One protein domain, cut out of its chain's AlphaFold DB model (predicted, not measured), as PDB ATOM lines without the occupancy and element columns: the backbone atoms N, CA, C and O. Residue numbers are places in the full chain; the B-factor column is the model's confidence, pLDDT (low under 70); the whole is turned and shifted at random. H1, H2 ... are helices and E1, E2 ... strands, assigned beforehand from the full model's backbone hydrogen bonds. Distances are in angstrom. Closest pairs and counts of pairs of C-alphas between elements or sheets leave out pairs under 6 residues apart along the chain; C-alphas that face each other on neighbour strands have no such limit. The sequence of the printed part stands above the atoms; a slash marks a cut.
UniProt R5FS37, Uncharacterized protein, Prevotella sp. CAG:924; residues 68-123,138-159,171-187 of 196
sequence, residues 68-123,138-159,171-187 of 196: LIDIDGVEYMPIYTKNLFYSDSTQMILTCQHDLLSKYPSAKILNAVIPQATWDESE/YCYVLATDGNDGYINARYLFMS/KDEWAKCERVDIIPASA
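Overview. This is residues 68 to 123, 138 to 159 and 171 to 187 of the 196 residues of an uncharacterized protein of Prevotella sp. CAG:924 (UniProt R5FS37). A twisted sheet of four strands, E3, E5, E6 and E7, curls round one helix, H1, which covers one of its faces. A small hairpin, E1 and E2, lies off the side of the sheet away from H1, and E4 lies far out at one end, apart from the sheet. The printed part has 95 residues, with one named helix and seven named strands in the order E1 E2 H1 E3 E4 E5 E6 E7, and the class is mixed, helices and strands. The large sheet has the order E3 - E5 - E6 - E7, all antiparallel. The whole is compact, with a radius of gyration of the C-alphas of 13.5 A, and the C-alphas span 40 by 29 by 24 A.

Arrangement. Start with E1, residues 69 to 71, and E2, residues 74 to 76, an antiparallel hairpin in which N 69 and O 76 are 2.8 A apart. Next find H1, residues 90 to 103, on the sheet of E3, residues 108 to 113, E5, residues 138 to 144, E6, residues 149 to 159, and E7, residues 171 to 184. These make two layers, a helix on one face of a sheet; the closest C-alphas of H1 and E3 are Ile 93 and Ala 112, 6.1 A apart, and those of H1 and E7 are Cys 96 and Ala 175, 6.7 A apart. In H1 every O i to N i+4 pair is within hydrogen-bond range. E3 and E5 are antiparallel, with N 110 and O 142 at 2.8 A. E5 and E6 form a hairpin, with N 141 and O 153 at 2.8 A. E6 and E7 are antiparallel, with N 152 and O 181 at 2.9 A; E3 and E7 are the edge strands. The closest C-alphas of E2 and E7 are Tyr 76 and Asp 181, 6.6 A apart. E4, residues 120 to 123, pairs with no named strand and is apart from E3 and E5.

Along the chain. Find C-alpha 69, where E1 begins, at (192.982, 286.249, 224.870). H1 begins at C-alpha 90, at (216.693, 298.175, 217.178), and is 20.4 A long. E3 is 14.8 A long, E5 19.8 A and E6 33.2 A. E7 is 33.6 A long, bends by 51 degrees at residue 174 and ends at C-alpha 184, at (187.905, 296.393, 216.430).

Size, cuts and confidence. The two C-alphas farthest apart are those of Glu 123 and Asn 147, at 44.7 A. Residues 124 to 137 are not printed, and C-alphas 123 and 138 are 18.3 A apart across that cut; residues 160 to 170 are not printed either, with 8.8 A from C-alpha 159 to C-alpha 171. The link from E2 to H1, residues 77 to 89, is long. The mean pLDDT of the printed part is 90.8, and residues 146 to 148 are under 70.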
ATOM      1  N   LEU A  68     196.758 283.425 223.856       89.00
ATOM      2  CA  LEU A  68     195.648 284.109 223.197       89.00
ATOM      3  C   LEU A  68     194.559 284.488 224.201       89.00
ATOM      4  O   LEU A  68     194.202 283.733 225.102       89.00
ATOM      5  N   ILE A  69     194.005 285.677 224.010       89.75
ATOM      6  CA  ILE A  69     192.982 286.249 224.870       89.75
ATOM      7  C   ILE A  69     191.651 286.189 224.133       89.75
ATOM      8  O   ILE A  69     191.482 286.823 223.090       89.75
ATOM      9  N   ASP A  70     190.692 285.466 224.709       89.44
ATOM     10  CA  ASP A  70     189.314 285.461 224.225       89.44
ATOM     11  C   ASP A  70     188.591 286.759 224.617       89.44
ATOM     12  O   ASP A  70     188.531 287.151 225.797       89.44
ATOM     13  N   ILE A  71     188.045 287.422 223.599       84.94
ATOM     14  CA  ILE A  71     187.111 288.537 223.714       84.94
ATOM     15  C   ILE A  71     185.879 288.177 222.887       84.94
ATOM     16  O   ILE A  71     185.939 288.145 221.657       84.94
ATOM     17  N   ASP A  72     184.769 287.909 223.572       86.00
ATOM     18  CA  ASP A  72     183.474 287.589 222.964       86.00
ATOM     19  C   ASP A  72     183.541 286.434 221.938       86.00
ATOM     20  O   ASP A  72     182.896 286.477 220.887       86.00
ATOM     21  N   GLY A  73     184.325 285.386 222.231       81.12
ATOM     22  CA  GLY A  73     184.469 284.212 221.361       81.12
ATOM     23  C   GLY A  73     185.465 284.384 220.209       81.12
ATOM     24  O   GLY A  73     185.486 283.556 219.291       81.12
ATOM     25  N   VAL A  74     186.254 285.463 220.213       84.94
ATOM     26  CA  VAL A  74     187.350 285.693 219.266       84.94
ATOM     27  C   VAL A  74     188.675 285.765 220.019       84.94
ATOM     28  O   VAL A  74     188.855 286.591 220.911       84.94
ATOM     29  N   GLU A  75     189.618 284.913 219.621       88.12
ATOM     30  CA  GLU A  75     190.951 284.821 220.216       88.12
ATOM     31  C   GLU A  75     191.927 285.813 219.570       88.12
ATOM     32  O   GLU A  75     192.243 285.706 218.380       88.12
ATOM     33  N   TYR A  76     192.461 286.736 220.367       90.94
ATOM     34  CA  TYR A  76     193.430 287.747 219.938       90.94
ATOM     35  C   TYR A  76     194.793 287.567 220.609       90.94
ATOM     36  O   TYR A  76     194.892 287.115 221.748       90.94
ATOM     37  N   MET A  77     195.860 287.982 219.929       93.50
ATOM     38  CA  MET A  77     197.185 288.135 220.521       93.50
ATOM     39  C   MET A  77     197.178 289.241 221.586       93.50
ATOM     40  O   MET A  77     196.578 290.300 221.353       93.50
ATOM     41  N   PRO A  78     197.917 289.069 222.697       93.75
ATOM     42  CA  PRO A  78     198.116 290.129 223.672       93.75
ATOM     43  C   PRO A  78     198.725 291.391 223.055       93.75
ATOM     44  O   PRO A  78     199.492 291.355 222.086       93.75
ATOM     45  N   ILE A  79     198.394 292.534 223.646       94.00
ATOM     46  CA  ILE A  79     198.971 293.828 223.295       94.00
ATOM     47  C   ILE A  79     200.150 294.120 224.219       94.00
ATOM     48  O   ILE A  79     199.975 294.455 225.390       94.00
ATOM     49  N   TYR A  80     201.353 294.101 223.655       93.88
ATOM     50  CA  TYR A  80     202.566 294.483 224.369       93.88
ATOM     51  C   TYR A  80     202.933 295.947 224.116       93.88
ATOM     52  O   TYR A  80     202.834 296.467 223.005       93.88
ATOM     53  N   THR A  81     203.378 296.623 225.174       91.94
ATOM     54  CA  THR A  81     203.760 298.050 225.137       91.94
ATOM     55  C   THR A  81     205.180 298.311 225.625       91.94
ATOM     56  O   THR A  81     205.678 299.426 225.502       91.94
ATOM     57  N   LYS A  82     205.851 297.291 226.169       91.50
ATOM     58  CA  LYS A  82     207.205 297.395 226.711       91.50
ATOM     59  C   LYS A  82     208.138 296.475 225.941       91.50
ATOM     60  O   LYS A  82     207.842 295.294 225.784       91.50
ATOM     61  N   ASN A  83     209.259 297.029 225.491       91.56
ATOM     62  CA  ASN A  83     210.381 296.243 225.001       91.56
ATOM     63  C   ASN A  83     211.201 295.791 226.209       91.56
ATOM     64  O   ASN A  83     211.696 296.642 226.948       91.56
ATOM     65  N   LEU A  84     211.307 294.483 226.425       92.38
ATOM     66  CA  LEU A  84     212.073 293.918 227.542       92.38
ATOM     67  C   LEU A  84     213.402 293.307 227.084       92.38
ATOM     68  O   LEU A  84     214.208 292.908 227.921       92.38
ATOM     69  N   PHE A  85     213.643 293.258 225.774       92.00
ATOM     70  CA  PHE A  85     214.766 292.536 225.200       92.00
ATOM     71  C   PHE A  85     216.106 293.197 225.525       92.00
ATOM     72  O   PHE A  85     216.361 294.333 225.129       92.00
ATOM     73  N   TYR A  86     216.968 292.467 226.234       79.31
ATOM     74  CA  TYR A  86     218.263 292.963 226.708       79.31
ATOM     75  C   TYR A  86     219.277 293.207 225.580       79.31
ATOM     76  O   TYR A  86     220.126 294.090 225.683       79.31
ATOM     77  N   SER A  87     219.213 292.417 224.506       80.06
ATOM     78  CA  SER A  87     220.107 292.591 223.354       80.06
ATOM     79  C   SER A  87     219.675 293.780 222.494       80.06
ATOM     80  O   SER A  87     218.502 294.159 222.498       80.06
ATOM     81  N   ASP A  88     220.598 294.330 221.698       82.38
ATOM     82  CA  ASP A  88     220.241 295.347 220.705       82.38
ATOM     83  C   ASP A  88     219.209 294.777 219.717       82.38
ATOM     84  O   ASP A  88     219.493 293.897 218.903       82.38
ATOM     85  N   SER A  89     217.975 295.262 219.853       89.69
ATOM     86  CA  SER A  89     216.788 294.846 219.102       89.69
ATOM     87  C   SER A  89     216.352 295.899 218.087       89.69
ATOM     88  O   SER A  89     215.362 295.701 217.381       89.69
ATOM     89  N   THR A  90     217.090 297.007 217.973       94.06
ATOM     90  CA  THR A  90     216.693 298.175 217.178       94.06
ATOM     91  C   THR A  90     216.413 297.790 215.729       94.06
ATOM     92  O   THR A  90     215.342 298.081 215.196       94.06
ATOM     93  N   GLN A  91     217.331 297.050 215.103       94.81
ATOM     94  CA  GLN A  91     217.177 296.634 213.710       94.81
ATOM     95  C   GLN A  91     216.022 295.640 213.516       94.81
ATOM     96  O   GLN A  91     215.332 295.692 212.497       94.81
ATOM     97  N   MET A  92     215.782 294.753 214.485       95.12
ATOM     98  CA  MET A  92     214.663 293.805 214.444       95.12
ATOM     99  C   MET A  92     213.331 294.562 214.469       95.12
ATOM    100  O   MET A  92     212.473 294.351 213.612       95.12
ATOM    101  N   ILE A  93     213.195 295.510 215.396       97.00
ATOM    102  CA  ILE A  93     212.000 296.345 215.539       97.00
ATOM    103  C   ILE A  93     211.755 297.168 214.266       97.00
ATOM    104  O   ILE A  93     210.647 297.137 213.727       97.00
ATOM    105  N   LEU A  94     212.786 297.837 213.737       97.19
ATOM    106  CA  LEU A  94     212.685 298.614 212.495       97.19
ATOM    107  C   LEU A  94     212.267 297.748 211.301       97.19
ATOM    108  O   LEU A  94     211.436 298.165 210.496       97.19
ATOM    109  N   THR A  95     212.798 296.525 211.207       96.75
ATOM    110  CA  THR A  95     212.438 295.578 210.141       96.75
ATOM    111  C   THR A  95     210.950 295.228 210.193       96.75
ATOM    112  O   THR A  95     210.277 295.240 209.163       96.75
ATOM    113  N   CYS A  96     210.405 294.988 211.389       97.50
ATOM    114  CA  CYS A  96     208.987 294.663 211.562       97.50
ATOM    115  C   CYS A  96     208.077 295.851 211.254       97.50
ATOM    116  O   CYS A  96     207.064 295.697 210.576       97.50
ATOM    117  N   GLN A  97     208.448 297.050 211.716       97.75
ATOM    118  CA  GLN A  97     207.716 298.277 211.400       97.75
ATOM    119  C   GLN A  97     207.673 298.526 209.890       97.75
ATOM    120  O   GLN A  97     206.606 298.807 209.345       97.75
ATOM    121  N   HIS A  98     208.816 298.394 209.212       97.38
ATOM    122  CA  HIS A  98     208.905 298.584 207.769       97.38
ATOM    123  C   HIS A  98     208.047 297.567 207.009       97.38
ATOM    124  O   HIS A  98     207.288 297.956 206.121       97.38
ATOM    125  N   ASP A  99     208.118 296.280 207.366       95.44
ATOM    126  CA  ASP A  99     207.265 295.263 206.744       95.44
ATOM    127  C   ASP A  99     205.776 295.579 206.946       95.44
ATOM    128  O   ASP A  99     205.020 295.573 205.969       95.44
ATOM    129  N   LEU A 100     205.355 295.940 208.165       93.94
ATOM    130  CA  LEU A 100     203.957 296.272 208.433       93.94
ATOM    131  C   LEU A 100     203.497 297.473 207.597       93.94
ATOM    132  O   LEU A 100     202.460 297.400 206.940       93.94
ATOM    133  N   LEU A 101     204.267 298.561 207.583       94.00
ATOM    134  CA  LEU A 101     203.920 299.772 206.835       94.00
ATOM    135  C   LEU A 101     203.966 299.557 205.319       94.00
ATOM    136  O   LEU A 101     203.191 300.178 204.599       94.00
ATOM    137  N   SER A 102     204.795 298.640 204.816       93.00
ATOM    138  CA  SER A 102     204.770 298.274 203.394       93.00
ATOM    139  C   SER A 102     203.439 297.623 202.987       93.00
ATOM    140  O   SER A 102     202.933 297.866 201.890       93.00
ATOM    141  N   LYS A 103     202.835 296.841 203.893       89.62
ATOM    142  CA  LYS A 103     201.538 296.171 203.698       89.62
ATOM    143  C   LYS A 103     200.357 297.091 204.003       89.62
ATOM    144  O   LYS A 103     199.318 296.994 203.347       89.62
ATOM    145  N   TYR A 104     200.528 298.002 204.959       87.31
ATOM    146  CA  TYR A 104     199.509 298.941 205.427       87.31
ATOM    147  C   TYR A 104     200.049 300.385 205.451       87.31
ATOM    148  O   TYR A 104     200.262 300.942 206.528       87.31
ATOM    149  N   PRO A 105     200.240 301.036 204.285       89.38
ATOM    150  CA  PRO A 105     200.932 302.331 204.212       89.38
ATOM    151  C   PRO A 105     200.229 303.494 204.916       89.38
ATOM    152  O   PRO A 105     200.864 304.492 205.236       89.38
ATOM    153  N   SER A 106     198.917 303.391 205.140       87.56
ATOM    154  CA  SER A 106     198.135 304.398 205.865       87.56
ATOM    155  C   SER A 106     198.089 304.162 207.377       87.56
ATOM    156  O   SER A 106     197.511 304.975 208.091       87.56
ATOM    157  N   ALA A 107     198.636 303.047 207.868       90.88
ATOM    158  CA  ALA A 107     198.640 302.749 209.291       90.88
ATOM    159  C   ALA A 107     199.676 303.609 210.028       90.88
ATOM    160  O   ALA A 107     200.751 303.919 209.520       90.88
ATOM    161  N   LYS A 108     199.362 303.952 211.273       95.25
ATOM    162  CA  LYS A 108     200.261 304.613 212.213       95.25
ATOM    163  C   LYS A 108     200.693 303.611 213.272       95.25
ATOM    164  O   LYS A 108     199.858 303.107 214.024       95.25
ATOM    165  N   ILE A 109     201.997 303.353 213.359       96.75
ATOM    166  CA  ILE A 109     202.564 302.525 214.429       96.75
ATOM    167  C   ILE A 109     202.306 303.205 215.777       96.75
ATOM    168  O   ILE A 109     202.627 304.379 215.961       96.75
ATOM    169  N   LEU A 110     201.722 302.457 216.707       95.69
ATOM    170  CA  LEU A 110     201.537 302.859 218.097       95.69
ATOM    171  C   LEU A 110     202.688 302.344 218.955       95.69
ATOM    172  O   LEU A 110     203.292 303.123 219.678       95.69
ATOM    173  N   ASN A 111     203.002 301.049 218.842       95.44
ATOM    174  CA  ASN A 111     204.103 300.402 219.551       95.44
ATOM    175  C   ASN A 111     204.751 299.342 218.657       95.44
ATOM    176  O   ASN A 111     204.069 298.695 217.865       95.44
ATOM    177  N   ALA A 112     206.053 299.128 218.821       97.12
ATOM    178  CA  ALA A 112     206.754 297.980 218.260       97.12
ATOM    179  C   ALA A 112     207.784 297.497 219.281       97.12
ATOM    180  O   ALA A 112     208.671 298.259 219.665       97.12
ATOM    181  N   VAL A 113     207.617 296.275 219.781       96.31
ATOM    182  CA  VAL A 113     208.354 295.782 220.953       96.31
ATOM    183  C   VAL A 113     208.676 294.301 220.831       96.31
ATOM    184  O   VAL A 113     207.962 293.560 220.161       96.31
ATOM    185  N   ILE A 114     209.729 293.860 221.512       95.75
ATOM    186  CA  ILE A 114     209.993 292.450 221.796       95.75
ATOM    187  C   ILE A 114     209.741 292.260 223.300       95.75
ATOM    188  O   ILE A 114     210.508 292.774 224.120       95.75
ATOM    189  N   PRO A 115     208.637 291.600 223.699       93.69
ATOM    190  CA  PRO A 115     208.250 291.491 225.105       93.69
ATOM    191  C   PRO A 115     209.093 290.468 225.878       93.69
ATOM    192  O   PRO A 115     209.020 290.421 227.099       93.69
ATOM    193  N   GLN A 116     209.898 289.654 225.195       91.19
ATOM    194  CA  GLN A 116     210.815 288.717 225.839       91.19
ATOM    195  C   GLN A 116     212.021 289.459 226.419       91.19
ATOM    196  O   GLN A 116     212.501 290.423 225.830       91.19
ATOM    197  N   ALA A 117     212.545 288.993 227.554       90.00
ATOM    198  CA  ALA A 117     213.761 289.562 228.144       90.00
ATOM    199  C   ALA A 117     215.037 289.148 227.386       90.00
ATOM    200  O   ALA A 117     215.998 289.911 227.275       90.00
ATOM    201  N   THR A 118     215.039 287.930 226.852       92.12
ATOM    202  CA  THR A 118     216.133 287.325 226.089       92.12
ATOM    203  C   THR A 118     215.553 286.397 225.024       92.12
ATOM    204  O   THR A 118     214.337 286.274 224.904       92.12
ATOM    205  N   TRP A 119     216.410 285.775 224.225       91.31
ATOM    206  CA  TRP A 119     215.995 284.783 223.245       91.31
ATOM    207  C   TRP A 119     215.397 283.537 223.913       91.31
ATOM    208  O   TRP A 119     215.939 283.050 224.904       91.31
ATOM    209  N   ASP A 120     214.360 282.964 223.302       90.31
ATOM    210  CA  ASP A 120     213.913 281.608 223.626       90.31
ATOM    211  C   ASP A 120     214.864 280.621 222.948       90.31
ATOM    212  O   ASP A 120     214.837 280.461 221.721       90.31
ATOM    213  N   GLU A 121     215.727 279.977 223.729       91.00
ATOM    214  CA  GLU A 121     216.700 279.009 223.228       91.00
ATOM    215  C   GLU A 121     216.207 277.566 223.392       91.00
ATOM    216  O   GLU A 121     215.540 277.211 224.359       91.00
ATOM    217  N   SER A 122     216.535 276.719 222.420       90.50
ATOM    218  CA  SER A 122     216.187 275.297 222.398       90.50
ATOM    219  C   SER A 122     217.305 274.488 221.747       90.50
ATOM    220  O   SER A 122     218.007 274.981 220.859       90.50
ATOM    221  N   GLU A 123     217.473 273.243 222.180       92.69
ATOM    222  CA  GLU A 123     218.434 272.315 221.591       92.69
ATOM    223  C   GLU A 123     217.897 271.735 220.278       92.69
ATOM    224  O   GLU A 123     216.707 271.452 220.126       92.69
ATOM    225  N   TYR A 138     210.253 287.230 219.235       94.88
ATOM    226  CA  TYR A 138     209.018 287.701 218.628       94.88
ATOM    227  C   TYR A 138     208.893 289.210 218.786       94.88
ATOM    228  O   TYR A 138     208.839 289.730 219.899       94.88
ATOM    229  N   CYS A 139     208.807 289.919 217.666       96.25
ATOM    230  CA  CYS A 139     208.458 291.331 217.669       96.25
ATOM    231  C   CYS A 139     206.958 291.490 217.436       96.25
ATOM    232  O   CYS A 139     206.407 290.951 216.477       96.25
ATOM    233  N   TYR A 140     206.313 292.250 218.310       97.00
ATOM    234  CA  TYR A 140     204.916 292.632 218.200       97.00
ATOM    235  C   TYR A 140     204.827 294.084 217.757       97.00
ATOM    236  O   TYR A 140     205.424 294.966 218.380       97.00
ATOM    237  N   VAL A 141     204.076 294.334 216.689       97.81
ATOM    238  CA  VAL A 141     203.837 295.669 216.147       97.81
ATOM    239  C   VAL A 141     202.349 295.970 216.226       97.81
ATOM    240  O   VAL A 141     201.543 295.366 215.519       97.81
ATOM    241  N   LEU A 142     202.001 296.928 217.080       97.38
ATOM    242  CA  LEU A 142     200.663 297.482 217.187       97.38
ATOM    243  C   LEU A 142     200.586 298.760 216.357       97.38
ATOM    244  O   LEU A 142     201.350 299.702 216.580       97.38
ATOM    245  N   ALA A 143     199.615 298.830 215.460       96.25
ATOM    246  CA  ALA A 143     199.298 300.014 214.682       96.25
ATOM    247  C   ALA A 143     197.800 300.323 214.739       96.25
ATOM    248  O   ALA A 143     196.982 299.469 215.072       96.25
ATOM    249  N   THR A 144     197.439 301.552 214.396       92.94
ATOM    250  CA  THR A 144     196.055 301.965 214.139       92.94
ATOM    251  C   THR A 144     195.956 302.522 212.732       92.94
ATOM    252  O   THR A 144     196.912 303.108 212.230       92.94
ATOM    253  N   ASP A 145     194.810 302.362 212.088       75.62
ATOM    254  CA  ASP A 145     194.520 303.037 210.822       75.62
ATOM    255  C   ASP A 145     193.950 304.459 211.009       75.62
ATOM    256  O   ASP A 145     193.711 305.152 210.022       75.62
ATOM    257  N   GLY A 146     193.783 304.910 212.260       66.94
ATOM    258  CA  GLY A 146     193.311 306.253 212.607       66.94
ATOM    259  C   GLY A 146     191.796 306.396 212.772       66.94
ATOM    260  O   GLY A 146     191.361 307.496 213.100       66.94
ATOM    261  N   ASN A 147     191.017 305.321 212.589       68.12
ATOM    262  CA  ASN A 147     189.570 305.300 212.827       68.12
ATOM    263  C   ASN A 147     189.229 304.336 213.982       68.12
ATOM    264  O   ASN A 147     189.555 304.611 215.134       68.12
ATOM    265  N   ASP A 148     188.618 303.188 213.667       63.31
ATOM    266  CA  ASP A 148     187.981 302.277 214.631       63.31
ATOM    267  C   ASP A 148     188.700 300.922 214.757       63.31
ATOM    268  O   ASP A 148     188.163 299.975 215.341       63.31
ATOM    269  N   GLY A 149     189.894 300.792 214.173       82.12
ATOM    270  CA  GLY A 149     190.613 299.527 214.071       82.12
ATOM    271  C   GLY A 149     192.066 299.604 214.522       82.12
ATOM    272  O   GLY A 149     192.772 300.603 214.342       82.12
ATOM    273  N   TYR A 150     192.531 298.491 215.078       92.31
ATOM    274  CA  TYR A 150     193.930 298.258 215.394       92.31
ATOM    275  C   TYR A 150     194.436 297.034 214.641       92.31
ATOM    276  O   TYR A 150     193.702 296.078 214.397       92.31
ATOM    277  N   ILE A 151     195.710 297.070 214.277       93.38
ATOM    278  CA  ILE A 151     196.431 295.960 213.667       93.38
ATOM    279  C   ILE A 151     197.485 295.535 214.679       93.38
ATOM    280  O   ILE A 151     198.340 296.346 215.030       93.38
ATOM    281  N   ASN A 152     197.427 294.295 215.153       95.00
ATOM    282  CA  ASN A 152     198.468 293.712 215.997       95.00
ATOM    283  C   ASN A 152     199.160 292.599 215.209       95.00
ATOM    284  O   ASN A 152     198.511 291.633 214.820       95.00
ATOM    285  N   ALA A 153     200.451 292.742 214.925       95.75
ATOM    286  CA  ALA A 153     201.208 291.795 214.112       95.75
ATOM    287  C   ALA A 153     202.376 291.193 214.896       95.75
ATOM    288  O   ALA A 153     203.108 291.929 215.553       95.75
ATOM    289  N   ARG A 154     202.577 289.876 214.778       95.56
ATOM    290  CA  ARG A 154     203.700 289.133 215.366       95.56
ATOM    291  C   ARG A 154     204.685 288.706 214.287       95.56
ATOM    292  O   ARG A 154     204.301 288.110 213.277       95.56
ATOM    293  N   TYR A 155     205.956 288.977 214.543       95.75
ATOM    294  CA  TYR A 155     207.076 288.661 213.673       95.75
ATOM    295  C   TYR A 155     208.072 287.756 214.380       95.75
ATOM    296  O   TYR A 155     208.543 288.107 215.457       95.75
ATOM    297  N   LEU A 156     208.433 286.641 213.755       94.75
ATOM    298  CA  LEU A 156     209.465 285.734 214.231       94.75
ATOM    299  C   LEU A 156     210.833 286.116 213.666       94.75
ATOM    300  O   LEU A 156     210.999 286.364 212.468       94.75
ATOM    301  N   PHE A 157     211.812 286.100 214.562       95.00
ATOM    302  CA  PHE A 157     213.232 286.078 214.271       95.00
ATOM    303  C   PHE A 157     213.813 284.763 214.766       95.00
ATOM    304  O   PHE A 157     213.786 284.489 215.967       95.00
ATOM    305  N   MET A 158     214.363 283.964 213.859       94.50
ATOM    306  CA  MET A 158     214.988 282.690 214.190       94.50
ATOM    307  C   MET A 158     216.434 282.633 213.714       94.50
ATOM    308  O   MET A 158     216.760 282.961 212.575       94.50
ATOM    309  N   SER A 159     217.313 282.155 214.588       94.31
ATOM    310  CA  SER A 159     218.674 281.792 214.201       94.31
ATOM    311  C   SER A 159     219.066 280.454 214.799       94.31
ATOM    312  O   SER A 159     218.551 280.036 215.837       94.31
ATOM    313  N   LYS A 171     216.753 281.088 207.034       86.56
ATOM    314  CA  LYS A 171     216.140 281.641 205.827       86.56
ATOM    315  C   LYS A 171     214.615 281.635 205.966       86.56
ATOM    316  O   LYS A 171     214.052 280.669 206.464       86.56
ATOM    317  N   ASP A 172     213.976 282.710 205.509       86.69
ATOM    318  CA  ASP A 172     212.520 282.916 205.540       86.69
ATOM    319  C   ASP A 172     211.915 283.043 206.957       86.69
ATOM    320  O   ASP A 172     210.710 283.237 207.088       86.69
ATOM    321  N   GLU A 173     212.745 283.034 208.010       88.00
ATOM    322  CA  GLU A 173     212.366 283.172 209.428       88.00
ATOM    323  C   GLU A 173     212.995 284.433 210.073       88.00
ATOM    324  O   GLU A 173     213.210 284.495 211.286       88.00
ATOM    325  N   TRP A 174     213.356 285.438 209.258       89.62
ATOM    326  CA  TRP A 174     214.030 286.669 209.702       89.62
ATOM    327  C   TRP A 174     213.754 287.868 208.764       89.62
ATOM    328  O   TRP A 174     214.447 288.055 207.769       89.62
ATOM    329  N   ALA A 175     212.772 288.747 208.990       91.94
ATOM    330  CA  ALA A 175     211.673 288.713 209.957       91.94
ATOM    331  C   ALA A 175     210.423 288.105 209.303       91.94
ATOM    332  O   ALA A 175     209.904 288.651 208.326       91.94
ATOM    333  N   LYS A 176     209.905 287.001 209.842       92.75
ATOM    334  CA  LYS A 176     208.704 286.356 209.297       92.75
ATOM    335  C   LYS A 176     207.456 286.854 209.996       92.75
ATOM    336  O   LYS A 176     207.304 286.657 211.192       92.75
ATOM    337  N   CYS A 177     206.532 287.447 209.249       92.94
ATOM    338  CA  CYS A 177     205.203 287.775 209.764       92.94
ATOM    339  C   CYS A 177     204.401 286.480 209.976       92.94
ATOM    340  O   CYS A 177     203.969 285.859 209.006       92.94
ATOM    341  N   GLU A 178     204.237 286.053 211.228       89.12
ATOM    342  CA  GLU A 178     203.553 284.798 211.568       89.12
ATOM    343  C   GLU A 178     202.051 284.982 211.761       89.12
ATOM    344  O   GLU A 178     201.269 284.087 211.441       89.12
ATOM    345  N   ARG A 179     201.638 286.138 212.295       91.12
ATOM    346  CA  ARG A 179     200.239 286.412 212.620       91.12
ATOM    347  C   ARG A 179     199.929 287.901 212.550       91.12
ATOM    348  O   ARG A 179     200.754 288.729 212.926       91.12
ATOM    349  N   VAL A 180     198.724 288.224 212.088       92.12
ATOM    350  CA  VAL A 180     198.164 289.579 212.097       92.12
ATOM    351  C   VAL A 180     196.719 289.494 212.560       92.12
ATOM    352  O   VAL A 180     195.905 288.835 211.914       92.12
ATOM    353  N   ASP A 181     196.409 290.207 213.632       91.25
ATOM    354  CA  ASP A 181     195.061 290.362 214.150       91.25
ATOM    355  C   ASP A 181     194.537 291.758 213.805       91.25
ATOM    356  O   ASP A 181     195.212 292.768 214.024       91.25
ATOM    357  N   ILE A 182     193.313 291.809 213.278       90.31
ATOM    358  CA  ILE A 182     192.559 293.050 213.094       90.31
ATOM    359  C   ILE A 182     191.597 293.163 214.273       90.31
ATOM    360  O   ILE A 182     190.673 292.362 214.395       90.31
ATOM    361  N   ILE A 183     191.833 294.137 215.144       88.31
ATOM    362  CA  ILE A 183     191.133 294.301 216.417       88.31
ATOM    363  C   ILE A 183     190.186 295.502 216.297       88.31
ATOM    364  O   ILE A 183     190.657 296.637 216.168       88.31
ATOM    365  N   PRO A 184     188.862 295.296 216.351       89.31
ATOM    366  CA  PRO A 184     187.905 296.393 216.430       89.31
ATOM    367  C   PRO A 184     188.078 297.198 217.725       89.31
ATOM    368  O   PRO A 184     188.430 296.638 218.766       89.31
ATOM    369  N   ALA A 185     187.746 298.489 217.705       86.06
ATOM    370  CA  ALA A 185     187.815 299.356 218.884       86.06
ATOM    371  C   ALA A 185     187.037 298.802 220.095       86.06
ATOM    372  O   ALA A 185     187.494 298.936 221.231       86.06
ATOM    373  N   SER A 186     185.908 298.120 219.859       85.94
ATOM    374  CA  SER A 186     185.109 297.469 220.907       85.94
ATOM    375  C   SER A 186     185.868 296.368 221.654       85.94
ATOM    376  O   SER A 186     185.704 296.230 222.865       85.94
ATOM    377  N   ALA A 187     186.722 295.614 220.957       89.00
ATOM    378  CA  ALA A 187     187.541 294.555 221.543       89.00
ATOM    379  C   ALA A 187     188.863 295.095 222.110       89.00
ATOM    380  O   ALA A 187     189.370 294.575 223.101       89.00
TER     381      ALA A 187